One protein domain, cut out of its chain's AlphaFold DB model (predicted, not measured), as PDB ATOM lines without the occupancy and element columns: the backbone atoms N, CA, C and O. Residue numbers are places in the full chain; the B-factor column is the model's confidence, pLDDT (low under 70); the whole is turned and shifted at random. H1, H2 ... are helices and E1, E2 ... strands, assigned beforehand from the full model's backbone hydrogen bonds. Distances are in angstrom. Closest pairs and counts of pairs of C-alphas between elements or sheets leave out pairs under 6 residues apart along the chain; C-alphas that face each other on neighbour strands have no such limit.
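This is residues 41 to 136 of the 166 residues of the protein "Ald_Xan_dh_C2 domain-containing protein" of Acidobacteria bacterium (UniProt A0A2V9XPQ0). A small three-stranded sheet, E1, E2 and E3, makes one layer, and two helices, H1 and H3, lie side by side over one of its faces as the other layer; no named helix lies over the opposite face. A short third helix, H2, sits off the sheet, near the first residues of H1 and H3. The printed part has 96 residues, with three named helices and three named strands in the order E1, E2, H1, E3, H2, H3; the sheet runs E1, E2, E3 and is mixed, and the class is mixed, helices and strands. The whole is compact, with a radius of gyration of the C-alphas of 12.5 A, yet elongated in outline, spanning 41 by 26 by 24 A.

Find C-alpha 50 at (88.809, 118.292, 99.575), where strand E1 begins; it runs to residue 52, 6.7 A. E2, residues 58 to 62, is 13.3 A long, and E3, residues 90 to 94, is 12.7 A. Look for H1 from C-alpha 71 at (92.724, 102.275, 103.541) to residue 83, 18.2 A. H2, residues 111 to 116, measures 9.2 A. H3, residues 121 to 136, covers 22.2 A and ends at C-alpha 136 at (81.538, 124.397, 84.463).

Start at inner strand E2. E1 is its antiparallel neighbour, and the two form a hairpin; N 51 and O 59 are within hydrogen-bond range at 2.8 A. E3 is its parallel neighbour on the sheet; look at N 60 and O 91, 2.9 A, and N 93 and O 60, 2.8 A. E2, H1 and E3 make a strand-helix-strand unit, two parallel neighbour strands with a helix between, and its crossover is right-handed. H1 is on the sheet at a height of 9.0 A, over E2 and E3, slantwise to the strands at 42 degrees to E3 on the local plane. H3 is on the same face at a height of 9.3 A, over E1, and runs along the strands, only just, at 29 degrees to E1 on the local plane. H1 and H3 touch at a shallow tilt of 25 degrees, the same way; their closest C-alphas, of Leu 83 and Arg 129, are 5.5 A apart. H2 is not on the sheet. H2 and H3 touch only at the corner by their link, closest at the C-alphas of Asn 115 and Leu 121, 5.6 A. H1, with residues 71 to 75 alone, only just touches H2, with 3 pairs of C-alphas within 8 A, the closest being those of Met 71 and Ser 111, 7.5 A. In H1 and H3 every O i to N i+4 pair is within hydrogen-bond range; in H2, 1 of 2 is.

The two C-alphas farthest apart, of Gly 108 and Ala 136, are 40.9 A from each other. The printed part has no cut. The link from E3 to H2, residues 95 to 110, is long. The mean pLDDT of the printed part is 90.0; look for values under 70 at residues 115 to 119, of which 115 and 116 belong to H2.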
ATOM      1  N   ILE A  41      89.250 122.192 113.022       91.50
ATOM      2  CA  ILE A  41      88.754 121.923 111.672       91.50
ATOM      3  C   ILE A  41      87.270 121.569 111.749       91.50
ATOM      4  O   ILE A  41      86.880 120.622 112.426       91.50
ATOM      5  N   ASP A  42      86.446 122.325 111.030       91.12
ATOM      6  CA  ASP A  42      84.997 122.136 110.987       91.12
ATOM      7  C   ASP A  42      84.623 121.068 109.941       91.12
ATOM      8  O   ASP A  42      84.720 121.340 108.739       91.12
ATOM      9  N   PRO A  43      84.171 119.864 110.342       88.94
ATOM     10  CA  PRO A  43      83.854 118.790 109.403       88.94
ATOM     11  C   PRO A  43      82.598 119.070 108.562       88.94
ATOM     12  O   PRO A  43      82.341 118.332 107.614       88.94
ATOM     13  N   SER A  44      81.809 120.106 108.879       90.19
ATOM     14  CA  SER A  44      80.631 120.482 108.087       90.19
ATOM     15  C   SER A  44      80.981 121.239 106.804       90.19
ATOM     16  O   SER A  44      80.149 121.330 105.897       90.19
ATOM     17  N   LYS A  45      82.203 121.773 106.705       92.50
ATOM     18  CA  LYS A  45      82.654 122.518 105.531       92.50
ATOM     19  C   LYS A  45      83.352 121.607 104.533       92.50
ATOM     20  O   LYS A  45      84.160 120.764 104.904       92.50
ATOM     21  N   LEU A  46      83.055 121.807 103.251       91.88
ATOM     22  CA  LEU A  46      83.598 120.994 102.162       91.88
ATOM     23  C   LEU A  46      85.126 121.121 102.020       91.88
ATOM     24  O   LEU A  46      85.806 120.135 101.741       91.88
ATOM     25  N   ASP A  47      85.660 122.322 102.239       92.81
ATOM     26  CA  ASP A  47      87.090 122.640 102.144       92.81
ATOM     27  C   ASP A  47      87.938 121.961 103.231       92.81
ATOM     28  O   ASP A  47      89.133 121.760 103.029       92.81
ATOM     29  N   SER A  48      87.320 121.514 104.328       94.19
ATOM     30  CA  SER A  48      87.963 120.641 105.317       94.19
ATOM     31  C   SER A  48      88.296 119.254 104.765       94.19
ATOM     32  O   SER A  48      89.130 118.559 105.330       94.19
ATOM     33  N   TRP A  49      87.645 118.813 103.685       95.12
ATOM     34  CA  TRP A  49      87.781 117.450 103.166       95.12
ATOM     35  C   TRP A  49      88.527 117.387 101.845       95.12
ATOM     36  O   TRP A  49      89.291 116.446 101.631       95.12
ATOM     37  N   ILE A  50      88.284 118.337 100.940       96.38
ATOM     38  CA  ILE A  50      88.809 118.292  99.575       96.38
ATOM     39  C   ILE A  50      89.172 119.695  99.092       96.38
ATOM     40  O   ILE A  50      88.384 120.632  99.190       96.38
ATOM     41  N   ALA A  51      90.345 119.800  98.477       96.50
ATOM     42  CA  ALA A  51      90.791 120.958  97.720       96.50
ATOM     43  C   ALA A  51      91.128 120.542  96.283       96.50
ATOM     44  O   ALA A  51      91.813 119.543  96.058       96.50
ATOM     45  N   VAL A  52      90.679 121.329  95.306       95.38
ATOM     46  CA  VAL A  52      90.982 121.120  93.884       95.38
ATOM     47  C   VAL A  52      91.800 122.305  93.388       95.38
ATOM     48  O   VAL A  52      91.337 123.444  93.410       95.38
ATOM     49  N   ALA A  53      93.036 122.043  92.975       94.19
ATOM     50  CA  ALA A  53      93.939 123.047  92.435       94.19
ATOM     51  C   ALA A  53      93.614 123.360  90.965       94.19
ATOM     52  O   ALA A  53      93.001 122.566  90.251       94.19
ATOM     53  N   SER A  54      94.066 124.522  90.489       88.69
ATOM     54  CA  SER A  54      93.813 124.991  89.119       88.69
ATOM     55  C   SER A  54      94.449 124.117  88.035       88.69
ATOM     56  O   SER A  54      94.013 124.146  86.890       88.69
ATOM     57  N   ASP A  55      95.486 123.352  88.375       87.94
ATOM     58  CA  ASP A  55      96.125 122.379  87.483       87.94
ATOM     59  C   ASP A  55      95.357 121.043  87.408       87.94
ATOM     60  O   ASP A  55      95.734 120.154  86.640       87.94
ATOM     61  N   GLY A  56      94.275 120.896  88.181       88.12
ATOM     62  CA  GLY A  56      93.474 119.682  88.309       88.12
ATOM     63  C   GLY A  56      94.048 118.659  89.291       88.12
ATOM     64  O   GLY A  56      93.672 117.491  89.223       88.12
ATOM     65  N   THR A  57      94.988 119.047  90.157       94.94
ATOM     66  CA  THR A  57      95.419 118.228  91.295       94.94
ATOM     67  C   THR A  57      94.361 118.279  92.397       94.94
ATOM     68  O   THR A  57      93.909 119.353  92.790       94.94
ATOM     69  N   VAL A  58      93.980 117.118  92.924       97.31
ATOM     70  CA  VAL A  58      93.019 116.983  94.024       97.31
ATOM     71  C   VAL A  58      93.778 116.628  95.293       97.31
ATOM     72  O   VAL A  58      94.482 115.625  95.331       97.31
ATOM     73  N   THR A  59      93.615 117.416  96.349       98.19
ATOM     74  CA  THR A  59      94.067 117.050  97.695       98.19
ATOM     75  C   THR A  59      92.859 116.659  98.532       98.19
ATOM     76  O   THR A  59      91.925 117.443  98.658       98.19
ATOM     77  N   ALA A  60      92.876 115.454  99.086       97.19
ATOM     78  CA  ALA A  60      91.858 114.941  99.991       97.19
ATOM     79  C   ALA A  60      92.432 114.801 101.402       97.19
ATOM     80  O   ALA A  60      93.589 114.409 101.565       97.19
ATOM     81  N   TYR A  61      91.619 115.079 102.413       95.62
ATOM     82  CA  TYR A  61      92.008 115.069 103.817       95.62
ATOM     83  C   TYR A  61      91.214 114.015 104.581       95.62
ATOM     84  O   TYR A  61      89.988 113.921 104.483       95.62
ATOM     85  N   THR A  62      91.917 113.214 105.375       92.44
ATOM     86  CA  THR A  62      91.297 112.259 106.287       92.44
ATOM     87  C   THR A  62      91.964 112.281 107.658       92.44
ATOM     88  O   THR A  62      93.186 112.357 107.791       92.44
ATOM     89  N   GLY A  63      91.142 112.231 108.704       90.31
ATOM     90  CA  GLY A  63      91.579 112.012 110.079       90.31
ATOM     91  C   GLY A  63      91.865 110.538 110.369       90.31
ATOM     92  O   GLY A  63      92.481 110.223 111.383       90.31
ATOM     93  N   LYS A  64      91.453 109.614 109.485       89.38
ATOM     94  CA  LYS A  64      91.793 108.197 109.620       89.38
ATOM     95  C   LYS A  64      93.255 107.965 109.277       89.38
ATOM     96  O   LYS A  64      93.799 108.536 108.339       89.38
ATOM     97  N   CYS A  65      93.855 107.061 110.029       90.94
ATOM     98  CA  CYS A  65      95.202 106.578 109.789       90.94
ATOM     99  C   CYS A  65      95.188 105.205 109.142       90.94
ATOM    100  O   CYS A  65      94.421 104.341 109.566       90.94
ATOM    101  N   ASP A  66      96.056 104.999 108.153       91.94
ATOM    102  CA  ASP A  66      96.336 103.687 107.576       91.94
ATOM    103  C   ASP A  66      97.637 103.131 108.167       91.94
ATOM    104  O   ASP A  66      98.688 103.762 108.065       91.94
ATOM    105  N   PHE A  67      97.565 101.940 108.764       92.00
ATOM    106  CA  PHE A  67      98.723 101.226 109.317       92.00
ATOM    107  C   PHE A  67      99.086  99.988 108.480       92.00
ATOM    108  O   PHE A  67      99.575  98.994 109.014       92.00
ATOM    109  N   GLY A  68      98.785 100.016 107.177       92.12
ATOM    110  CA  GLY A  68      99.042  98.918 106.240       92.12
ATOM    111  C   GLY A  68      97.817  98.057 105.928       92.12
ATOM    112  O   GLY A  68      97.964  96.978 105.363       92.12
ATOM    113  N   GLN A  69      96.608  98.516 106.277       91.19
ATOM    114  CA  GLN A  69      95.363  97.843 105.884       91.19
ATOM    115  C   GLN A  69      94.956  98.173 104.439       91.19
ATOM    116  O   GLN A  69      94.070  97.518 103.894       91.19
ATOM    117  N   GLY A  70      95.580  99.184 103.824       91.06
ATOM    118  CA  GLY A  70      95.276  99.624 102.461       91.06
ATOM    119  C   GLY A  70      94.124 100.625 102.388       91.06
ATOM    120  O   GLY A  70      93.517 100.796 101.330       91.06
ATOM    121  N   MET A  71      93.805 101.290 103.502       89.94
ATOM    122  CA  MET A  71      92.724 102.275 103.541       89.94
ATOM    123  C   MET A  71      93.047 103.538 102.757       89.94
ATOM    124  O   MET A  71      92.171 104.057 102.070       89.94
ATOM    125  N   SER A  72      94.307 103.960 102.776       93.25
ATOM    126  CA  SER A  72      94.798 105.079 101.969       93.25
ATOM    127  C   SER A  72      94.530 104.859 100.475       93.25
ATOM    128  O   SER A  72      93.983 105.723  99.786       93.25
ATOM    129  N   THR A  73      94.826 103.656  99.987       94.75
ATOM    130  CA  THR A  73      94.577 103.231  98.607       94.75
ATOM    131  C   THR A  73      93.091 103.254  98.258       94.75
ATOM    132  O   THR A  73      92.721 103.763  97.201       94.75
ATOM    133  N   ALA A  74      92.235 102.728  99.137       93.00
ATOM    134  CA  ALA A  74      90.792 102.708  98.912       93.00
ATOM    135  C   ALA A  74      90.189 104.123  98.901       93.00
ATOM    136  O   ALA A  74      89.406 104.447  98.015       93.00
ATOM    137  N   GLN A  75      90.596 104.988  99.835       94.19
ATOM    138  CA  GLN A  75      90.151 106.386  99.891       94.19
ATOM    139  C   GLN A  75      90.611 107.183  98.665       94.19
ATOM    140  O   GLN A  75      89.850 107.980  98.124       94.19
ATOM    141  N   THR A  76      91.831 106.935  98.187       96.38
ATOM    142  CA  THR A  76      92.351 107.579  96.973       96.38
ATOM    143  C   THR A  76      91.537 107.173  95.740       96.38
ATOM    144  O   THR A  76      91.190 108.030  94.932       96.38
ATOM    145  N   GLN A  77      91.191 105.885  95.607       95.25
ATOM    146  CA  GLN A  77      90.331 105.395  94.521       95.25
ATOM    147  C   GLN A  77      88.927 105.991  94.591       95.25
ATOM    148  O   GLN A  77      88.433 106.474  93.581       95.25
ATOM    149  N   LEU A  78      88.335 106.019  95.784       93.81
ATOM    150  CA  LEU A  78      87.023 106.608  96.036       93.81
ATOM    151  C   LEU A  78      86.971 108.070  95.581       93.81
ATOM    152  O   LEU A  78      86.092 108.445  94.815       93.81
ATOM    153  N   VAL A  79      87.944 108.892  95.988       95.31
ATOM    154  CA  VAL A  79      87.999 110.304  95.576       95.31
ATOM    155  C   VAL A  79      88.209 110.437  94.066       95.31
ATOM    156  O   VAL A  79      87.592 111.293  93.433       95.31
ATOM    157  N   ALA A  80      89.074 109.604  93.482       95.19
ATOM    158  CA  ALA A  80      89.344 109.623  92.049       95.19
ATOM    159  C   ALA A  80      88.104 109.255  91.219       95.19
ATOM    160  O   ALA A  80      87.832 109.908  90.214       95.19
ATOM    161  N   GLU A  81      87.355 108.239  91.647       93.00
ATOM    162  CA  GLU A  81      86.136 107.765  90.992       93.00
ATOM    163  C   GLU A  81      85.019 108.805  91.082       93.00
ATOM    164  O   GLU A  81      84.483 109.215  90.050       93.00
ATOM    165  N   GLU A  82      84.751 109.318  92.286       92.75
ATOM    166  CA  GLU A  82      83.733 110.349  92.509       92.75
ATOM    167  C   GLU A  82      84.018 111.612  91.687       92.75
ATOM    168  O   GLU A  82      83.143 112.129  90.997       92.75
ATOM    169  N   LEU A  83      85.264 112.092  91.665       92.62
ATOM    170  CA  LEU A  83      85.631 113.273  90.875       92.62
ATOM    171  C   LEU A  83      85.909 112.962  89.396       92.62
ATOM    172  O   LEU A  83      86.134 113.887  88.613       92.62
ATOM    173  N   CYS A  84      85.882 111.687  89.000       91.50
ATOM    174  CA  CYS A  84      86.206 111.202  87.657       91.50
ATOM    175  C   CYS A  84      87.576 111.705  87.146       91.50
ATOM    176  O   CYS A  84      87.726 112.089  85.979       91.50
ATOM    177  N   VAL A  85      88.586 111.707  88.020       92.50
ATOM    178  CA  VAL A  85      89.972 112.105  87.714       92.50
ATOM    179  C   VAL A  85      90.904 110.889  87.718       92.50
ATOM    180  O   VAL A  85      90.633 109.901  88.399       92.50
ATOM    181  N   PRO A  86      92.044 110.930  87.001       94.00
ATOM    182  CA  PRO A  86      93.057 109.889  87.132       94.00
ATOM    183  C   PRO A  86      93.525 109.762  88.585       94.00
ATOM    184  O   PRO A  86      93.804 110.770  89.231       94.00
ATOM    185  N   ILE A  87      93.708 108.534  89.075       94.81
ATOM    186  CA  ILE A  87      94.131 108.287  90.465       94.81
ATOM    187  C   ILE A  87      95.425 109.031  90.840       94.81
ATOM    188  O   ILE A  87      95.553 109.531  91.951       94.81
ATOM    189  N   GLY A  88      96.354 109.192  89.890       95.88
ATOM    190  CA  GLY A  88      97.606 109.933  90.088       95.88
ATOM    191  C   GLY A  88      97.440 111.445  90.285       95.88
ATOM    192  O   GLY A  88      98.415 112.115  90.613       95.88
ATOM    193  N   ARG A  89      96.235 111.997  90.086       96.00
ATOM    194  CA  ARG A  89      95.896 113.392  90.414       96.00
ATOM    195  C   ARG A  89      95.452 113.567  91.864       96.00
ATOM    196  O   ARG A  89      95.338 114.708  92.301       96.00
ATOM    197  N   VAL A  90      95.192 112.481  92.593       97.81
ATOM    198  CA  VAL A  90      94.710 112.531  93.976       97.81
ATOM    199  C   VAL A  90      95.879 112.393  94.948       97.81
ATOM    200  O   VAL A  90      96.608 111.403  94.942       97.81
ATOM    201  N   LYS A  91      96.031 113.382  95.824       97.94
ATOM    202  CA  LYS A  91      96.936 113.373  96.970       97.94
ATOM    203  C   LYS A  91      96.114 113.229  98.247       97.94
ATOM    204  O   LYS A  91      95.347 114.125  98.584       97.94
ATOM    205  N   LEU A  92      96.303 112.136  98.975       97.25
ATOM    206  CA  LEU A  92      95.652 111.925 100.265       97.25
ATOM    207  C   LEU A  92      96.562 112.391 101.410       97.25
ATOM    208  O   LEU A  92      97.703 111.942 101.525       97.25
ATOM    209  N   ILE A  93      96.053 113.278 102.262       96.81
ATOM    210  CA  ILE A  93      96.660 113.667 103.537       96.81
ATOM    211  C   ILE A  93      95.922 112.932 104.653       96.81
ATOM    212  O   ILE A  93      94.711 113.078 104.810       96.81
ATOM    213  N   GLN A  94      96.659 112.142 105.429       93.69
ATOM    214  CA  GLN A  94      96.130 111.324 106.519       93.69
ATOM    215  C   GLN A  94      96.874 111.610 107.824       93.69
ATOM    216  O   GLN A  94      98.052 111.962 107.791       93.69
ATOM    217  N   CYS A  95      96.216 111.400 108.966       91.06
ATOM    218  CA  CYS A  95      96.812 111.525 110.307       91.06
ATOM    219  C   CYS A  95      97.363 112.910 110.682       91.06
ATOM    220  O   CYS A  95      98.173 113.003 111.604       91.06
ATOM    221  N   ASP A  96      96.954 113.973 109.996       93.56
ATOM    222  CA  ASP A  96      97.398 115.327 110.313       93.56
ATOM    223  C   ASP A  96      96.252 116.126 110.935       93.56
ATOM    224  O   ASP A  96      95.367 116.630 110.246       93.56
ATOM    225  N   THR A  97      96.265 116.240 112.261       91.69
ATOM    226  CA  THR A  97      95.233 116.962 113.018       91.69
ATOM    227  C   THR A  97      95.268 118.472 112.794       91.69
ATOM    228  O   THR A  97      94.327 119.157 113.188       91.69
ATOM    229  N   SER A  98      96.318 119.016 112.164       93.38
ATOM    230  CA  SER A  98      96.389 120.445 111.847       93.38
ATOM    231  C   SER A  98      95.512 120.835 110.653       93.38
ATOM    232  O   SER A  98      95.094 121.992 110.569       93.38
ATOM    233  N   VAL A  99      95.205 119.880 109.765       93.69
ATOM    234  CA  VAL A  99      94.514 120.127 108.485       93.69
ATOM    235  C   VAL A  99      93.357 119.173 108.189       93.69
ATOM    236  O   VAL A  99      92.505 119.517 107.376       93.69
ATOM    237  N   SER A 100      93.297 117.998 108.817       91.69
ATOM    238  CA  SER A 100      92.254 117.004 108.550       91.69
ATOM    239  C   SER A 100      91.089 117.089 109.544       91.69
ATOM    240  O   SER A 100      91.299 117.368 110.728       91.69
ATOM    241  N   PRO A 101      89.856 116.772 109.107       90.31
ATOM    242  CA  PRO A 101      88.699 116.731 109.985       90.31
ATOM    243  C   PRO A 101      88.806 115.535 110.932       90.31
ATOM    244  O   PRO A 101      89.254 114.450 110.539       90.31
ATOM    245  N   ASP A 102      88.362 115.729 112.172       88.00
ATOM    246  CA  ASP A 102      88.342 114.667 113.171       88.00
ATOM    247  C   ASP A 102      87.311 113.596 112.791       88.00
ATOM    248  O   ASP A 102      86.120 113.861 112.638       88.00
ATOM    249  N   GLN A 103      87.799 112.369 112.609       83.94
ATOM    250  CA  GLN A 103      87.006 111.190 112.255       83.94
ATOM    251  C   GLN A 103      87.055 110.131 113.364       83.94
ATOM    252  O   GLN A 103      86.688 108.970 113.138       83.94
ATOM    253  N   GLY A 104      87.547 110.487 114.552       82.81
ATOM    254  CA  GLY A 104      87.846 109.567 115.639       82.81
ATOM    255  C   GLY A 104      88.953 108.570 115.286       82.81
ATOM    256  O   GLY A 104      89.617 108.657 114.252       82.81
ATOM    257  N   THR A 105      89.142 107.556 116.130       83.44
ATOM    258  CA  THR A 105      90.282 106.636 115.989       83.44
ATOM    259  C   THR A 105      90.133 105.645 114.820       83.44
ATOM    260  O   THR A 105      89.023 105.295 114.397       83.44
ATOM    261  N   THR A 106      91.258 105.142 114.301       86.69
ATOM    262  CA  THR A 106      91.287 103.935 113.458       86.69
ATOM    263  C   THR A 106      91.281 102.699 114.363       86.69
ATOM    264  O   THR A 106      92.328 102.246 114.816       86.69
ATOM    265  N   SER A 107      90.098 102.152 114.645       82.94
ATOM    266  CA  SER A 107      89.929 100.929 115.442       82.94
ATOM    267  C   SER A 107      88.610 100.221 115.104       82.94
ATOM    268  O   SER A 107      87.716 100.803 114.485       82.94
ATOM    269  N   GLY A 108      88.488  98.941 115.475       83.44
ATOM    270  CA  GLY A 108      87.252  98.158 115.338       83.44
ATOM    271  C   GLY A 108      86.732  98.029 113.902       83.44
ATOM    272  O   GLY A 108      85.522  97.964 113.696       83.44
ATOM    273  N   SER A 109      87.626  98.074 112.908       81.94
ATOM    274  CA  SER A 109      87.287  98.072 111.474       81.94
ATOM    275  C   SER A 109      86.310  99.181 111.058       81.94
ATOM    276  O   SER A 109      85.591  99.048 110.071       81.94
ATOM    277  N   GLN A 110      86.287 100.296 111.798       80.38
ATOM    278  CA  GLN A 110      85.373 101.413 111.543       80.38
ATOM    279  C   GLN A 110      85.861 102.371 110.453       80.38
ATOM    280  O   GLN A 110      85.094 103.229 110.026       80.38
ATOM    281  N   SER A 111      87.099 102.235 109.970       78.38
ATOM    282  CA  SER A 111      87.614 103.101 108.904       78.38
ATOM    283  C   SER A 111      86.841 102.935 107.599       78.38
ATOM    284  O   SER A 111      86.538 103.940 106.967       78.38
ATOM    285  N   THR A 112      86.438 101.720 107.216       77.75
ATOM    286  CA  THR A 112      85.622 101.527 106.006       77.75
ATOM    287  C   THR A 112      84.230 102.151 106.167       77.75
ATOM    288  O   THR A 112      83.927 103.064 105.405       77.75
ATOM    289  N   PRO A 113      83.401 101.796 107.175       73.06
ATOM    290  CA  PRO A 113      82.086 102.425 107.354       73.06
ATOM    291  C   PRO A 113      82.138 103.954 107.499       73.06
ATOM    292  O   PRO A 113      81.274 104.653 106.975       73.06
ATOM    293  N   ALA A 114      83.172 104.492 108.155       71.00
ATOM    294  CA  ALA A 114      83.344 105.935 108.314       71.00
ATOM    295  C   ALA A 114      83.556 106.676 106.983       71.00
ATOM    296  O   ALA A 114      83.271 107.864 106.921       71.00
ATOM    297  N   ASN A 115      84.014 106.000 105.924       69.25
ATOM    298  CA  ASN A 115      84.172 106.601 104.597       69.25
ATOM    299  C   ASN A 115      82.899 106.550 103.734       69.25
ATOM    300  O   ASN A 115      82.828 107.302 102.768       69.25
ATOM    301  N   PHE A 116      81.911 105.708 104.072       66.56
ATOM    302  CA  PHE A 116      80.729 105.445 103.227       66.56
ATOM    303  C   PHE A 116      79.367 105.726 103.899       66.56
ATOM    304  O   PHE A 116      78.337 105.588 103.247       66.56
ATOM    305  N   ASN A 117      79.330 106.122 105.180       65.94
ATOM    306  CA  ASN A 117      78.094 106.496 105.893       65.94
ATOM    307  C   ASN A 117      77.674 107.980 105.698       65.94
ATOM    308  O   ASN A 117      77.545 108.442 104.570       65.94
ATOM    309  N   THR A 118      77.443 108.747 106.769       58.91
ATOM    310  CA  THR A 118      77.044 110.169 106.721       58.91
ATOM    311  C   THR A 118      78.206 111.089 107.101       58.91
ATOM    312  O   THR A 118      78.985 110.744 107.987       58.91
ATOM    313  N   ALA A 119      78.311 112.259 106.454       67.94
ATOM    314  CA  ALA A 119      79.350 113.274 106.700       67.94
ATOM    315  C   ALA A 119      80.790 112.736 106.558       67.94
ATOM    316  O   ALA A 119      81.600 112.804 107.481       67.94
ATOM    317  N   ASN A 120      81.095 112.171 105.390       84.50
ATOM    318  CA  ASN A 120      82.367 111.510 105.109       84.50
ATOM    319  C   ASN A 120      83.020 111.986 103.808       84.50
ATOM    320  O   ASN A 120      82.469 112.795 103.059       84.50
ATOM    321  N   LEU A 121      84.191 111.414 103.529       90.75
ATOM    322  CA  LEU A 121      84.992 111.717 102.352       90.75
ATOM    323  C   LEU A 121      84.257 111.450 101.024       90.75
ATOM    324  O   LEU A 121      84.435 112.227 100.091       90.75
ATOM    325  N   ALA A 122      83.415 110.414 100.929       91.00
ATOM    326  CA  ALA A 122      82.628 110.140  99.720       91.00
ATOM    327  C   ALA A 122      81.583 111.225  99.465       91.00
ATOM    328  O   ALA A 122      81.504 111.774  98.370       91.00
ATOM    329  N   GLN A 123      80.837 111.601 100.504       91.75
ATOM    330  CA  GLN A 123      79.859 112.678 100.420       91.75
ATOM    331  C   GLN A 123      80.536 114.010 100.065       91.75
ATOM    332  O   GLN A 123      80.010 114.769  99.248       91.75
ATOM    333  N   ALA A 124      81.713 114.289 100.632       93.69
ATOM    334  CA  ALA A 124      82.503 115.459 100.268       93.69
ATOM    335  C   ALA A 124      82.931 115.420  98.790       93.69
ATOM    336  O   ALA A 124      82.760 116.411  98.084       93.69
ATOM    337  N   ALA A 125      83.420 114.281  98.292       94.31
ATOM    338  CA  ALA A 125      83.816 114.128  96.890       94.31
ATOM    339  C   ALA A 125      82.640 114.327  95.926       94.31
ATOM    340  O   ALA A 125      82.757 115.111  94.982       94.31
ATOM    341  N   ALA A 126      81.485 113.725  96.214       92.56
ATOM    342  CA  ALA A 126      80.263 113.919  95.437       92.56
ATOM    343  C   ALA A 126      79.803 115.390  95.444       92.56
ATOM    344  O   ALA A 126      79.512 115.964  94.396       92.56
ATOM    345  N   THR A 127      79.828 116.045  96.609       94.06
ATOM    346  CA  THR A 127      79.458 117.468  96.738       94.06
ATOM    347  C   THR A 127      80.418 118.371  95.955       94.06
ATOM    348  O   THR A 127      79.992 119.304  95.271       94.06
ATOM    349  N   ALA A 128      81.724 118.087  96.006       94.62
ATOM    350  CA  ALA A 128      82.725 118.804  95.223       94.62
ATOM    351  C   ALA A 128      82.501 118.616  93.716       94.62
ATOM    352  O   ALA A 128      82.573 119.586  92.962       94.62
ATOM    353  N   ARG A 129      82.169 117.397  93.277       93.06
ATOM    354  CA  ARG A 129      81.824 117.102  91.883       93.06
ATOM    355  C   ARG A 129      80.637 117.938  91.410       93.06
ATOM    356  O   ARG A 129      80.713 118.553  90.348       93.06
ATOM    357  N   GLU A 130      79.559 117.990  92.187       93.00
ATOM    358  CA  GLU A 130      78.377 118.798  91.862       93.00
ATOM    359  C   GLU A 130      78.713 120.290  91.775       93.00
ATOM    360  O   GLU A 130      78.337 120.957  90.808       93.00
ATOM    361  N   ALA A 131      79.486 120.810  92.733       92.88
ATOM    362  CA  ALA A 131      79.928 122.201  92.718       92.88
ATOM    363  C   ALA A 131      80.767 122.524  91.469       92.88
ATOM    364  O   ALA A 131      80.544 123.551  90.822       92.88
ATOM    365  N   LEU A 132      81.695 121.639  91.090       91.19
ATOM    366  CA  LEU A 132      82.505 121.779  89.878       91.19
ATOM    367  C   LEU A 132      81.643 121.755  88.609       91.19
ATOM    368  O   LEU A 132      81.826 122.607  87.742       91.19
ATOM    369  N   MET A 133      80.666 120.849  88.520       91.38
ATOM    370  CA  MET A 133      79.735 120.774  87.386       91.38
ATOM    371  C   MET A 133      78.900 122.050  87.242       91.38
ATOM    372  O   MET A 133      78.735 122.563  86.136       91.38
ATOM    373  N   LEU A 134      78.415 122.610  88.354       92.75
ATOM    374  CA  LEU A 134      77.682 123.878  88.353       92.75
ATOM    375  C   LEU A 134      78.559 125.052  87.900       92.75
ATOM    376  O   LEU A 134      78.086 125.941  87.189       92.75
ATOM    377  N   MET A 135      79.832 125.078  88.297       90.44
ATOM    378  CA  MET A 135      80.779 126.092  87.831       90.44
ATOM    379  C   MET A 135      81.095 125.930  86.341       90.44
ATOM    380  O   MET A 135      81.086 126.923  85.614       90.44
ATOM    381  N   ALA A 136      81.305 124.698  85.873       89.50
ATOM    382  CA  ALA A 136      81.538 124.397  84.463       89.50
ATOM    383  C   ALA A 136      80.338 124.796  83.594       89.50
ATOM    384  O   ALA A 136      80.519 125.452  82.574       89.50
TER     385      ALA A 136